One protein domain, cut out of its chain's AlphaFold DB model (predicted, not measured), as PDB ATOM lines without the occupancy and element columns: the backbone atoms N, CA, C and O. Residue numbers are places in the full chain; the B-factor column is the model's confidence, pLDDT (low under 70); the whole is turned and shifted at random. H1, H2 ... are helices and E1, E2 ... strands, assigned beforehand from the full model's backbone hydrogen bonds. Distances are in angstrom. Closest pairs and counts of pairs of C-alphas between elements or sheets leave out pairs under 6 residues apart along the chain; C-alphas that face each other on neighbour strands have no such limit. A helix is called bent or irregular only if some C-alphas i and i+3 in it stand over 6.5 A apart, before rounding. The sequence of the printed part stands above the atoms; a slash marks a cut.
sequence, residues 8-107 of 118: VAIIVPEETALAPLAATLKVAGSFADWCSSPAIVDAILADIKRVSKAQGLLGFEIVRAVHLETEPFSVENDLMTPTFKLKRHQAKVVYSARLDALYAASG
ATOM      1  N   VAL A   8     286.803 198.536 158.084       95.25
ATOM      2  CA  VAL A   8     288.096 199.144 158.437       95.25
ATOM      3  C   VAL A   8     287.839 200.507 159.083       95.25
ATOM      4  O   VAL A   8     286.770 201.084 158.869       95.25
ATOM      5  N   ALA A   9     288.778 201.031 159.872       96.12
ATOM      6  CA  ALA A   9     288.588 202.321 160.540       96.12
ATOM      7  C   ALA A   9     289.831 203.219 160.528       96.12
ATOM      8  O   ALA A   9     290.966 202.752 160.502       96.12
ATOM      9  N   ILE A  10     289.583 204.525 160.594       97.62
ATOM     10  CA  ILE A  10     290.574 205.538 160.962       97.62
ATOM     11  C   ILE A  10     290.285 205.918 162.415       97.62
ATOM     12  O   ILE A  10     289.134 206.211 162.746       97.62
ATOM     13  N   ILE A  11     291.295 205.878 163.276       97.69
ATOM     14  CA  ILE A  11     291.178 206.169 164.708       97.69
ATOM     15  C   ILE A  11     292.145 207.295 165.035       97.69
ATOM     16  O   ILE A  11     293.319 207.177 164.721       97.69
ATOM     17  N   VAL A  12     291.672 208.342 165.706       97.00
ATOM     18  CA  VAL A  12     292.537 209.344 166.340       97.00
ATOM     19  C   VAL A  12     292.696 208.936 167.808       97.00
ATOM     20  O   VAL A  12     291.727 209.073 168.562       97.00
ATOM     21  N   PRO A  13     293.837 208.365 168.233       96.69
ATOM     22  CA  PRO A  13     294.045 208.015 169.627       96.69
ATOM     23  C   PRO A  13     294.391 209.253 170.460       96.69
ATOM     24  O   PRO A  13     294.979 210.213 169.969       96.69
ATOM     25  N   GLU A  14     294.081 209.204 171.754       95.44
ATOM     26  CA  GLU A  14     294.625 210.164 172.715       95.44
ATOM     27  C   GLU A  14     296.028 209.723 173.152       95.44
ATOM     28  O   GLU A  14     296.229 208.575 173.560       95.44
ATOM     29  N   GLU A  15     297.002 210.633 173.113       95.56
ATOM     30  CA  GLU A  15     298.393 210.339 173.492       95.56
ATOM     31  C   GLU A  15     298.505 209.820 174.935       95.56
ATOM     32  O   GLU A  15     299.229 208.861 175.207       95.56
ATOM     33  N   THR A  16     297.724 210.394 175.852       96.00
ATOM     34  CA  THR A  16     297.668 210.000 177.268       96.00
ATOM     35  C   THR A  16     297.145 208.578 177.470       96.00
ATOM     36  O   THR A  16     297.576 207.898 178.402       96.00
ATOM     37  N   ALA A  17     296.251 208.107 176.598       93.06
ATOM     38  CA  ALA A  17     295.749 206.737 176.612       93.06
ATOM     39  C   ALA A  17     296.727 205.762 175.937       93.06
ATOM     40  O   ALA A  17     296.819 204.598 176.333       93.06
ATOM     41  N   LEU A  18     297.479 206.234 174.935       96.00
ATOM     42  CA  LEU A  18     298.414 205.410 174.174       96.00
ATOM     43  C   LEU A  18     299.750 205.196 174.898       96.00
ATOM     44  O   LEU A  18     300.330 204.115 174.796       96.00
ATOM     45  N   ALA A  19     300.225 206.181 175.665       96.88
ATOM     46  CA  ALA A  19     301.524 206.120 176.339       96.88
ATOM     47  C   ALA A  19     301.680 204.912 177.296       96.88
ATOM     48  O   ALA A  19     302.700 204.221 177.215       96.88
ATOM     49  N   PRO A  20     300.697 204.564 178.158       97.31
ATOM     50  CA  PRO A  20     300.790 203.370 179.003       97.31
ATOM     51  C   PRO A  20     300.831 202.066 178.197       97.31
ATOM     52  O   PRO A  20     301.527 201.117 178.574       97.31
ATOM     53  N   LEU A  21     300.104 202.013 177.075       96.88
ATOM     54  CA  LEU A  21     300.119 200.867 176.170       96.88
ATOM     55  C   LEU A  21     301.492 200.722 175.501       96.88
ATOM     56  O   LEU A  21     302.057 199.630 175.505       96.88
ATOM     57  N   ALA A  22     302.065 201.822 175.005       97.62
ATOM     58  CA  ALA A  22     303.409 201.842 174.433       97.62
ATOM     59  C   ALA A  22     304.467 201.380 175.442       97.62
ATOM     60  O   ALA A  22     305.289 200.520 175.118       97.62
ATOM     61  N   ALA A  23     304.391 201.851 176.690       97.56
ATOM     62  CA  ALA A  23     305.274 201.408 177.765       97.56
ATOM     63  C   ALA A  23     305.132 199.903 178.060       97.56
ATOM     64  O   ALA A  23     306.132 199.195 178.180       97.56
ATOM     65  N   THR A  24     303.895 199.395 178.112       97.75
ATOM     66  CA  THR A  24     303.603 197.970 178.354       97.75
ATOM     67  C   THR A  24     304.164 197.084 177.242       97.75
ATOM     68  O   THR A  24     304.748 196.033 177.514       97.75
ATOM     69  N   LEU A  25     304.038 197.527 175.991       97.50
ATOM     70  CA  LEU A  25     304.546 196.818 174.815       97.50
ATOM     71  C   LEU A  25     306.022 197.112 174.516       97.50
ATOM     72  O   LEU A  25     306.569 196.563 173.562       97.50
ATOM     73  N   LYS A  26     306.680 197.946 175.335       97.69
ATOM     74  CA  LYS A  26     308.079 198.371 175.175       97.69
ATOM     75  C   LYS A  26     308.359 199.012 173.809       97.69
ATOM     76  O   LYS A  26     309.446 198.855 173.254       97.69
ATOM     77  N   VAL A  27     307.382 199.743 173.276       97.31
ATOM     78  CA  VAL A  27     307.521 200.530 172.048       97.31
ATOM     79  C   VAL A  27     308.042 201.912 172.434       97.31
ATOM     80  O   VAL A  27     307.341 202.700 173.062       97.31
ATOM     81  N   ALA A  28     309.298 202.196 172.094       95.50
ATOM     82  CA  ALA A  28     309.904 203.506 172.307       95.50
ATOM     83  C   ALA A  28     309.510 204.491 171.194       95.50
ATOM     84  O   ALA A  28     309.099 204.076 170.113       95.50
ATOM     85  N   GLY A  29     309.679 205.789 171.454       95.94
ATOM     86  CA  GLY A  29     309.489 206.845 170.461       95.94
ATOM     87  C   GLY A  29     308.464 207.892 170.879       95.94
ATOM     88  O   GLY A  29     308.066 207.970 172.040       95.94
ATOM     89  N   SER A  30     308.095 208.714 169.908       97.06
ATOM     90  CA  SER A  30     307.060 209.737 169.990       97.06
ATOM     91  C   SER A  30     305.661 209.155 169.764       97.06
ATOM     92  O   SER A  30     305.500 208.023 169.306       97.06
ATOM     93  N   PHE A  31     304.632 209.972 169.993       97.12
ATOM     94  CA  PHE A  31     303.248 209.632 169.658       97.12
ATOM     95  C   PHE A  31     303.068 209.165 168.200       97.12
ATOM     96  O   PHE A  31     302.336 208.208 167.940       97.12
ATOM     97  N   ALA A  32     303.783 209.782 167.254       97.31
ATOM     98  CA  ALA A  32     303.741 209.397 165.845       97.31
ATOM     99  C   ALA A  32     304.373 208.017 165.586       97.31
ATOM    100  O   ALA A  32     303.847 207.230 164.791       97.31
ATOM    101  N   ASP A  33     305.459 207.695 166.298       97.50
ATOM    102  CA  ASP A  33     306.099 206.377 166.226       97.50
ATOM    103  C   ASP A  33     305.162 205.292 166.768       97.50
ATOM    104  O   ASP A  33     305.035 204.215 166.181       97.50
ATOM    105  N   TRP A  34     304.436 205.589 167.850       98.00
ATOM    106  CA  TRP A  34     303.445 204.673 168.415       98.00
ATOM    107  C   TRP A  34     302.264 204.451 167.473       98.00
ATOM    108  O   TRP A  34     301.864 203.305 167.273       98.00
ATOM    109  N   CYS A  35     301.745 205.510 166.843       97.69
ATOM    110  CA  CYS A  35     300.662 205.403 165.860       97.69
ATOM    111  C   CYS A  35     301.059 204.570 164.628       97.69
ATOM    112  O   CYS A  35     300.212 203.939 163.997       97.69
ATOM    113  N   SER A  36     302.354 204.523 164.312       96.25
ATOM    114  CA  SER A  36     302.899 203.741 163.198       96.25
ATOM    115  C   SER A  36     303.334 202.323 163.596       96.25
ATOM    116  O   SER A  36     303.729 201.541 162.731       96.25
ATOM    117  N   SER A  37     303.279 201.969 164.884       97.75
ATOM    118  CA  SER A  37     303.768 200.686 165.395       97.75
ATOM    119  C   SER A  37     302.757 199.555 165.164       97.75
ATOM    120  O   SER A  37     301.652 199.604 165.714       97.75
ATOM    121  N   PRO A  38     303.131 198.473 164.449       96.69
ATOM    122  CA  PRO A  38     302.259 197.312 164.270       96.69
ATOM    123  C   PRO A  38     301.824 196.682 165.597       96.69
ATOM    124  O   PRO A  38     300.668 196.310 165.749       96.69
ATOM    125  N   ALA A  39     302.713 196.645 166.596       97.81
ATOM    126  CA  ALA A  39     302.394 196.093 167.914       97.81
ATOM    127  C   ALA A  39     301.283 196.885 168.627       97.81
ATOM    128  O   ALA A  39     300.443 196.301 169.312       97.81
ATOM    129  N   ILE A  40     301.261 198.210 168.451       98.06
ATOM    130  CA  ILE A  40     300.222 199.084 169.013       98.06
ATOM    131  C   ILE A  40     298.904 198.893 168.263       98.06
ATOM    132  O   ILE A  40     297.858 198.732 168.892       98.06
ATOM    133  N   VAL A  41     298.955 198.857 166.929       97.38
ATOM    134  CA  VAL A  41     297.790 198.595 166.072       97.38
ATOM    135  C   VAL A  41     297.139 197.254 166.425       97.38
ATOM    136  O   VAL A  41     295.924 197.196 166.622       97.38
ATOM    137  N   ASP A  42     297.937 196.197 166.581       97.25
ATOM    138  CA  ASP A  42     297.461 194.859 166.938       97.25
ATOM    139  C   ASP A  42     296.815 194.829 168.326       97.25
ATOM    140  O   ASP A  42     295.762 194.212 168.511       97.25
ATOM    141  N   ALA A  43     297.403 195.525 169.303       97.94
ATOM    142  CA  ALA A  43     296.841 195.617 170.645       97.94
ATOM    143  C   ALA A  43     295.492 196.354 170.660       97.94
ATOM    144  O   ALA A  43     294.548 195.893 171.305       97.94
ATOM    145  N   ILE A  44     295.364 197.447 169.902       97.50
ATOM    146  CA  ILE A  44     294.099 198.182 169.753       97.50
ATOM    147  C   ILE A  44     293.046 197.316 169.054       97.50
ATOM    148  O   ILE A  44     291.910 197.232 169.517       97.50
ATOM    149  N   LEU A  45     293.406 196.622 167.970       96.88
ATOM    150  CA  LEU A  45     292.496 195.704 167.276       96.88
ATOM    151  C   LEU A  45     292.026 194.561 168.182       96.88
ATOM    152  O   LEU A  45     290.845 194.197 168.165       96.88
ATOM    153  N   ALA A  46     292.930 193.998 168.985       97.25
ATOM    154  CA  ALA A  46     292.590 192.973 169.962       97.25
ATOM    155  C   ALA A  46     291.605 193.504 171.011       97.25
ATOM    156  O   ALA A  46     290.643 192.807 171.347       97.25
ATOM    157  N   ASP A  47     291.800 194.738 171.479       97.31
ATOM    158  CA  ASP A  47     290.915 195.366 172.454       97.31
ATOM    159  C   ASP A  47     289.528 195.675 171.877       97.31
ATOM    160  O   ASP A  47     288.519 195.285 172.469       97.31
ATOM    161  N   ILE A  48     289.466 196.245 170.667       96.94
ATOM    162  CA  ILE A  48     288.213 196.450 169.924       96.94
ATOM    163  C   ILE A  48     287.465 195.122 169.808       96.94
ATOM    164  O   ILE A  48     286.312 195.018 170.215       96.94
ATOM    165  N   LYS A  49     288.132 194.063 169.335       96.62
ATOM    166  CA  LYS A  49     287.518 192.737 169.182       96.62
ATOM    167  C   LYS A  49     287.019 192.168 170.510       96.62
ATOM    168  O   LYS A  49     285.963 191.531 170.540       96.62
ATOM    169  N   ARG A  50     287.765 192.362 171.600       97.94
ATOM    170  CA  ARG A  50     287.391 191.927 172.951       97.94
ATOM    171  C   ARG A  50     286.125 192.644 173.421       97.94
ATOM    172  O   ARG A  50     285.181 191.973 173.838       97.94
ATOM    173  N   VAL A  51     286.085 193.973 173.320       97.81
ATOM    174  CA  VAL A  51     284.933 194.793 173.721       97.81
ATOM    175  C   VAL A  51     283.720 194.492 172.843       97.81
ATOM    176  O   VAL A  51     282.652 194.210 173.377       97.81
ATOM    177  N   SER A  52     283.878 194.448 171.518       97.19
ATOM    178  CA  SER A  52     282.793 194.133 170.583       97.19
ATOM    179  C   SER A  52     282.134 192.789 170.890       97.19
ATOM    180  O   SER A  52     280.909 192.704 170.953       97.19
ATOM    181  N   LYS A  53     282.931 191.743 171.147       96.38
ATOM    182  CA  LYS A  53     282.407 190.425 171.534       96.38
ATOM    183  C   LYS A  53     281.683 190.457 172.874       96.38
ATOM    184  O   LYS A  53     280.632 189.840 173.001       96.38
ATOM    185  N   ALA A  54     282.231 191.167 173.859       97.88
ATOM    186  CA  ALA A  54     281.592 191.318 175.163       97.88
ATOM    187  C   ALA A  54     280.240 192.050 175.071       97.88
ATOM    188  O   ALA A  54     279.355 191.785 175.877       97.88
ATOM    189  N   GLN A  55     280.074 192.928 174.077       98.00
ATOM    190  CA  GLN A  55     278.824 193.640 173.790       98.00
ATOM    191  C   GLN A  55     277.896 192.897 172.810       98.00
ATOM    192  O   GLN A  55     276.846 193.419 172.450       98.00
ATOM    193  N   GLY A  56     278.257 191.686 172.373       96.50
ATOM    194  CA  GLY A  56     277.418 190.871 171.491       96.50
ATOM    195  C   GLY A  56     277.378 191.320 170.026       96.50
ATOM    196  O   GLY A  56     276.489 190.882 169.300       96.50
ATOM    197  N   LEU A  57     278.324 192.155 169.578       96.88
ATOM    198  CA  LEU A  57     278.413 192.546 168.170       96.88
ATOM    199  C   LEU A  57     278.754 191.344 167.281       96.88
ATOM    200  O   LEU A  57     279.592 190.500 167.626       96.88
ATOM    201  N   LEU A  58     278.123 191.288 166.109       93.69
ATOM    202  CA  LEU A  58     278.335 190.236 165.124       93.69
ATOM    203  C   LEU A  58     279.664 190.439 164.394       93.69
ATOM    204  O   LEU A  58     280.178 191.546 164.286       93.69
ATOM    205  N   GLY A  59     280.231 189.362 163.844       89.81
ATOM    206  CA  GLY A  59     281.567 189.406 163.234       89.81
ATOM    207  C   GLY A  59     281.726 190.445 162.116       89.81
ATOM    208  O   GLY A  59     282.803 191.013 161.978       89.81
ATOM    209  N   PHE A  60     280.660 190.728 161.359       90.00
ATOM    210  CA  PHE A  60     280.659 191.744 160.300       90.00
ATOM    211  C   PHE A  60     280.545 193.187 160.826       90.00
ATOM    212  O   PHE A  60     280.775 194.125 160.071       90.00
ATOM    213  N   GLU A  61     280.217 193.372 162.108       92.19
ATOM    214  CA  GLU A  61     280.180 194.670 162.798       92.19
ATOM    215  C   GLU A  61     281.519 194.996 163.484       92.19
ATOM    216  O   GLU A  61     281.694 196.089 164.021       92.19
ATOM    217  N   ILE A  62     282.484 194.067 163.466       94.62
ATOM    218  CA  ILE A  62     283.799 194.238 164.092       94.62
ATOM    219  C   ILE A  62     284.816 194.695 163.046       94.62
ATOM    220  O   ILE A  62     285.008 194.061 162.007       94.62
ATOM    221  N   VAL A  63     285.512 195.788 163.357       94.62
ATOM    222  CA  VAL A  63     286.596 196.325 162.530       94.62
ATOM    223  C   VAL A  63     287.739 195.311 162.422       94.62
ATOM    224  O   VAL A  63     288.200 194.770 163.428       94.62
ATOM    225  N   ARG A  64     288.203 195.051 161.195       92.94
ATOM    226  CA  ARG A  64     289.293 194.105 160.904       92.94
ATOM    227  C   ARG A  64     290.665 194.757 160.783       92.94
ATOM    228  O   ARG A  64     291.654 194.078 161.028       92.94
ATOM    229  N   ALA A  65     290.723 196.031 160.407       94.62
ATOM    230  CA  ALA A  65     291.971 196.773 160.295       94.62
ATOM    231  C   ALA A  65     291.762 198.254 160.597       94.62
ATOM    232  O   ALA A  65     290.694 198.810 160.328       94.62
ATOM    233  N   VAL A  66     292.792 198.883 161.155       97.00
ATOM    234  CA  VAL A  66     292.752 200.286 161.567       97.00
ATOM    235  C   VAL A  66     293.990 201.035 161.100       97.00
ATOM    236  O   VAL A  66     295.077 200.467 161.019       97.00
ATOM    237  N   HIS A  67     293.818 202.322 160.824       97.62
ATOM    238  CA  HIS A  67     294.901 203.292 160.721       97.62
ATOM    239  C   HIS A  67     294.794 204.262 161.899       97.62
ATOM    240  O   HIS A  67     293.703 204.763 162.177       97.62
ATOM    241  N   LEU A  68     295.913 204.505 162.584       98.12
ATOM    242  CA  LEU A  68     295.992 205.477 163.670       98.12
ATOM    243  C   LEU A  68     296.431 206.825 163.095       98.12
ATOM    244  O   LEU A  68     297.497 206.927 162.492       98.12
ATOM    245  N   GLU A  69     295.582 207.827 163.262       97.62
ATOM    246  CA  GLU A  69     295.785 209.199 162.823       97.62
ATOM    247  C   GLU A  69     296.308 210.039 163.990       97.62
ATOM    248  O   GLU A  69     295.710 210.074 165.062       97.62
ATOM    249  N   THR A  70     297.416 210.736 163.764       97.12
ATOM    250  CA  THR A  70     298.034 211.604 164.767       97.12
ATOM    251  C   THR A  70     297.355 212.964 164.872       97.12
ATOM    252  O   THR A  70     297.401 213.583 165.933       97.12
ATOM    253  N   GLU A  71     296.751 213.452 163.786       95.81
ATOM    254  CA  GLU A  71     296.080 214.749 163.765       95.81
ATOM    255  C   GLU A  71     294.594 214.616 164.149       95.81
ATOM    256  O   GLU A  71     293.828 213.933 163.465       95.81
ATOM    257  N   PRO A  72     294.126 215.295 165.212       96.00
ATOM    258  CA  PRO A  72     292.714 215.282 165.555       96.00
ATOM    259  C   PRO A  72     291.825 215.826 164.441       96.00
ATOM    260  O   PRO A  72     292.136 216.824 163.792       96.00
ATOM    261  N   PHE A  73     290.652 215.219 164.267       96.88
ATOM    262  CA  PHE A  73     289.620 215.804 163.418       96.88
ATOM    263  C   PHE A  73     289.202 217.151 164.004       96.88
ATOM    264  O   PHE A  73     288.931 217.252 165.200       96.88
ATOM    265  N   SER A  74     289.139 218.177 163.163       97.19
ATOM    266  CA  SER A  74     288.865 219.539 163.600       97.19
ATOM    267  C   SER A  74     288.043 220.300 162.560       97.19
ATOM    268  O   SER A  74     287.741 219.800 161.469       97.19
ATOM    269  N   VAL A  75     287.588 221.502 162.915       97.06
ATOM    270  CA  VAL A  75     286.921 222.383 161.945       97.06
ATOM    271  C   VAL A  75     287.971 222.978 161.002       97.06
ATOM    272  O   VAL A  75     287.702 223.159 159.816       97.06
ATOM    273  N   GLU A  76     289.171 223.216 161.525       96.75
ATOM    274  CA  GLU A  76     290.330 223.808 160.866       96.75
ATOM    275  C   GLU A  76     290.864 222.925 159.734       96.75
ATOM    276  O   GLU A  76     291.195 223.444 158.670       96.75
ATOM    277  N   ASN A  77     290.882 221.598 159.919       96.06
ATOM    278  CA  ASN A  77     291.245 220.644 158.863       96.06
ATOM    279  C   ASN A  77     290.046 220.158 158.028       96.06
ATOM    280  O   ASN A  77     290.154 219.192 157.273       96.06
ATOM    281  N   ASP A  78     288.901 220.842 158.133       96.88
ATOM    282  CA  ASP A  78     287.672 220.575 157.379       96.88
ATOM    283  C   ASP A  78     287.082 219.163 157.585       96.88
ATOM    284  O   ASP A  78     286.178 218.734 156.866       96.88
ATOM    285  N   LEU A  79     287.519 218.430 158.613       97.44
ATOM    286  CA  LEU A  79     286.980 217.107 158.930       97.44
ATOM    287  C   LEU A  79     285.760 217.178 159.845       97.44
ATOM    288  O   LEU A  79     284.981 216.225 159.900       97.44
ATOM    289  N   MET A  80     285.524 218.304 160.515       97.62
ATOM    290  CA  MET A  80     284.359 218.518 161.366       97.62
ATOM    291  C   MET A  80     283.482 219.677 160.891       97.62
ATOM    292  O   MET A  80     283.906 220.649 160.266       97.62
ATOM    293  N   THR A  81     282.193 219.568 161.199       94.94
ATOM    294  CA  THR A  81     281.275 220.711 161.198       94.94
ATOM    295  C   THR A  81     281.531 221.586 162.430       94.94
ATOM    296  O   THR A  81     282.009 221.061 163.436       94.94
ATOM    297  N   PRO A  82     281.104 222.865 162.430       95.50
ATOM    298  CA  PRO A  82     281.168 223.719 163.623       95.50
ATOM    299  C   PRO A  82     280.441 223.152 164.856       95.50
ATOM    300  O   PRO A  82     280.662 223.600 165.972       95.50
ATOM    301  N   THR A  83     279.572 222.152 164.663       93.12
ATOM    302  CA  THR A  83     278.867 221.435 165.740       93.12
ATOM    303  C   THR A  83     279.566 220.138 166.164       93.12
ATOM    304  O   THR A  83     278.919 219.242 166.699       93.12
ATOM    305  N   PHE A  84     280.862 219.998 165.873       90.00
ATOM    306  CA  PHE A  84     281.693 218.843 166.233       90.00
ATOM    307  C   PHE A  84     281.154 217.491 165.734       90.00
ATOM    308  O   PHE A  84     281.349 216.443 166.346       90.00
ATOM    309  N   LYS A  85     280.508 217.494 164.561       94.12
ATOM    310  CA  LYS A  85     280.169 216.266 163.818       94.12
ATOM    311  C   LYS A  85     281.151 216.036 162.678       94.12
ATOM    312  O   LYS A  85     281.409 216.973 161.925       94.12
ATOM    313  N   LEU A  86     281.606 214.794 162.505       96.94
ATOM    314  CA  LEU A  86     282.464 214.379 161.391       96.94
ATOM    315  C   LEU A  86     281.787 214.629 160.030       96.94
ATOM    316  O   LEU A  86     280.685 214.134 159.758       96.94
ATOM    317  N   LYS A  87     282.480 215.331 159.134       97.25
ATOM    318  CA  LYS A  87     282.137 215.487 157.717       97.25
ATOM    319  C   LYS A  87     282.529 214.220 156.963       97.25
ATOM    320  O   LYS A  87     283.588 214.137 156.349       97.25
ATOM    321  N   ARG A  88     281.653 213.210 156.991       95.56
ATOM    322  CA  ARG A  88     281.926 211.875 156.414       95.56
ATOM    323  C   ARG A  88     282.399 211.907 154.958       95.56
ATOM    324  O   ARG A  88     283.278 211.132 154.599       95.56
ATOM    325  N   HIS A  89     281.823 212.778 154.125       96.06
ATOM    326  CA  HIS A  89     282.253 212.888 152.730       96.06
ATOM    327  C   HIS A  89     283.702 213.375 152.630       96.06
ATOM    328  O   HIS A  89     284.486 212.753 151.916       96.06
ATOM    329  N   GLN A  90     284.056 214.418 153.381       97.56
ATOM    330  CA  GLN A  90     285.401 214.984 153.380       97.56
ATOM    331  C   GLN A  90     286.418 214.005 153.969       97.56
ATOM    332  O   GLN A  90     287.434 213.728 153.340       97.56
ATOM    333  N   ALA A  91     286.091 213.373 155.099       97.19
ATOM    334  CA  ALA A  91     286.918 212.321 155.684       97.19
ATOM    335  C   ALA A  91     287.166 211.173 154.691       97.19
ATOM    336  O   ALA A  91     288.291 210.707 154.552       97.19
ATOM    337  N   LYS A  92     286.146 210.751 153.928       95.06
ATOM    338  CA  LYS A  92     286.318 209.729 152.884       95.06
ATOM    339  C   LYS A  92     287.285 210.175 151.783       95.06
ATOM    340  O   LYS A  92     288.035 209.342 151.285       95.06
ATOM    341  N   VAL A  93     287.258 211.447 151.384       96.62
ATOM    342  CA  VAL A  93     288.183 211.986 150.376       96.62
ATOM    343  C   VAL A  93     289.612 211.984 150.920       96.62
ATOM    344  O   VAL A  93     290.487 211.378 150.300       96.62
ATOM    345  N   VAL A  94     289.821 212.564 152.107       97.62
ATOM    346  CA  VAL A  94     291.132 212.666 152.777       97.62
ATOM    347  C   VAL A  94     291.750 211.287 153.021       97.62
ATOM    348  O   VAL A  94     292.913 211.061 152.694       97.62
ATOM    349  N   TYR A  95     290.963 210.335 153.522       97.31
ATOM    350  CA  TYR A  95     291.456 209.009 153.901       97.31
ATOM    351  C   TYR A  95     291.334 207.945 152.813       97.31
ATOM    352  O   TYR A  95     291.679 206.795 153.072       97.31
ATOM    353  N   SER A  96     290.884 208.288 151.603       95.25
ATOM    354  CA  SER A  96     290.636 207.327 150.513       95.25
ATOM    355  C   SER A  96     291.800 206.354 150.289       95.25
ATOM    356  O   SER A  96     291.619 205.146 150.405       95.25
ATOM    357  N   ALA A  97     293.016 206.871 150.098       95.62
ATOM    358  CA  ALA A  97     294.209 206.051 149.886       95.62
ATOM    359  C   ALA A  97     294.560 205.160 151.095       95.62
ATOM    360  O   ALA A  97     295.024 204.032 150.927       95.62
ATOM    361  N   ARG A  98     294.333 205.643 152.324       95.62
ATOM    362  CA  ARG A  98     294.570 204.863 153.550       95.62
ATOM    363  C   ARG A  98     293.544 203.746 153.693       95.62
ATOM    364  O   ARG A  98     293.921 202.621 154.000       95.62
ATOM    365  N   LEU A  99     292.274 204.038 153.425       93.94
ATOM    366  CA  LEU A  99     291.197 203.052 153.429       93.94
ATOM    367  C   LEU A  99     291.457 201.959 152.388       93.94
ATOM    368  O   LEU A  99     291.377 200.781 152.726       93.94
ATOM    369  N   ASP A 100     291.847 202.332 151.168       92.69
ATOM    370  CA  ASP A 100     292.202 201.378 150.112       92.69
ATOM    371  C   ASP A 100     293.379 200.478 150.529       92.69
ATOM    372  O   ASP A 100     293.336 199.263 150.325       92.69
ATOM    373  N   ALA A 101     294.401 201.044 151.181       92.44
ATOM    374  CA  ALA A 101     295.532 200.276 151.701       92.44
ATOM    375  C   ALA A 101     295.125 199.298 152.819       92.44
ATOM    376  O   ALA A 101     295.558 198.145 152.803       92.44
ATOM    377  N   LEU A 102     294.271 199.720 153.762       92.69
ATOM    378  CA  LEU A 102     293.748 198.841 154.819       92.69
ATOM    379  C   LEU A 102     292.966 197.667 154.225       92.69
ATOM    380  O   LEU A 102     293.128 196.520 154.648       92.69
ATOM    381  N   TYR A 103     292.145 197.954 153.220       91.25
ATOM    382  CA  TYR A 103     291.359 196.965 152.501       91.25
ATOM    383  C   TYR A 103     292.234 195.961 151.737       91.25
ATOM    384  O   TYR A 103     292.011 194.753 151.841       91.25
ATOM    385  N   ALA A 104     293.275 196.431 151.045       89.50
ATOM    386  CA  ALA A 104     294.224 195.569 150.343       89.50
ATOM    387  C   ALA A 104     295.039 194.681 151.302       89.50
ATOM    388  O   ALA A 104     295.175 193.481 151.067       89.50
ATOM    389  N   ALA A 105     295.539 195.244 152.406       85.38
ATOM    390  CA  ALA A 105     296.350 194.518 153.386       85.38
ATOM    391  C   ALA A 105     295.553 193.460 154.173       85.38
ATOM    392  O   ALA A 105     296.114 192.459 154.611       85.38
ATOM    393  N   SER A 106     294.241 193.656 154.330       79.81
ATOM    394  CA  SER A 106     293.359 192.756 155.093       79.81
ATOM    395  C   SER A 106     292.858 191.541 154.300       79.81
ATOM    396  O   SER A 106     292.147 190.694 154.856       79.81
ATOM    397  N   GLY A 107     293.242 191.451 153.020       65.25
ATOM    398  CA  GLY A 107     293.151 190.243 152.210       65.25
ATOM    399  C   GLY A 107     291.736 189.718 151.989       65.25
ATOM    400  O   GLY A 107     291.472 188.564 152.322       65.25
TER     401      GLY A 107
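This is residues 8 to 107 of the 118 residues of an uncharacterized protein of Saprolegnia diclina (strain VS20) (UniProt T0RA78). Look first for a small sheet of two strands, E1 and E2, with a long helix on each side: H3 packs on E2 on one side, and H4, kinked by 70 degrees near residue 95, packs on both strands on the other. H1 and H2 pack together near the end of the sheet where E2 ends, and residues 69 to 87 make a long loop before H4. The 100 printed residues hold four named helices and two strands in the order E1 H1 H2 H3 E2 H4; the parallel sheet has the order E1, E2, and the class is mostly helix. The whole is compact, with a radius of gyration of the C-alphas of 14.5 A and spans of 37 by 34 by 27 A.

Find C-alpha 8 at (288.096, 199.144, 158.437), where E1, residues 8 to 11, begins. E2 is residues 63 to 68, 13.2 A long. H3, residues 38 to 54, runs 24.1 A; H1 is residues 15 to 24 and H2 residues 31 to 35. H4, residues 88 to 105, runs 22.8 A to C-alpha 105 at (296.350, 194.518, 153.386). H4 is irregular, with C-alphas 94 and 97 7.8 A apart, and H1 only just, with C-alphas 17 and 20 6.52 A apart.

E1 and E2 are parallel at 32 degrees; look at N 9 and O 65, 3.0 A apart, and N 67 and O 9, 2.9 A, both within hydrogen-bond range. With H1, H2 and H3 between them they form a strand-helix-strand unit, two parallel neighbour strands joined through helices. The closest C-alphas of H3 and E2 are those of Val 41 and Val 66, 7.0 A; of H4 and E2, Ala 65 and Leu 102, 6.1 A. H1 and H2 touch, closest at the C-alphas of Glu 15 and Phe 31, 6.2 A. H3 and H4 are apart. Every O i to N i+4 pair is within hydrogen-bond range in H2 and H3, against 4 of 6 in H1 and 12 of 14 in H4.

The C-alphas of Lys 26 and Pro 82, the two farthest apart, are 38.7 A apart. The printed part has no cut; the link from E2 to H4 is long, and in this predicted model residue 107 alone has a pLDDT under 70.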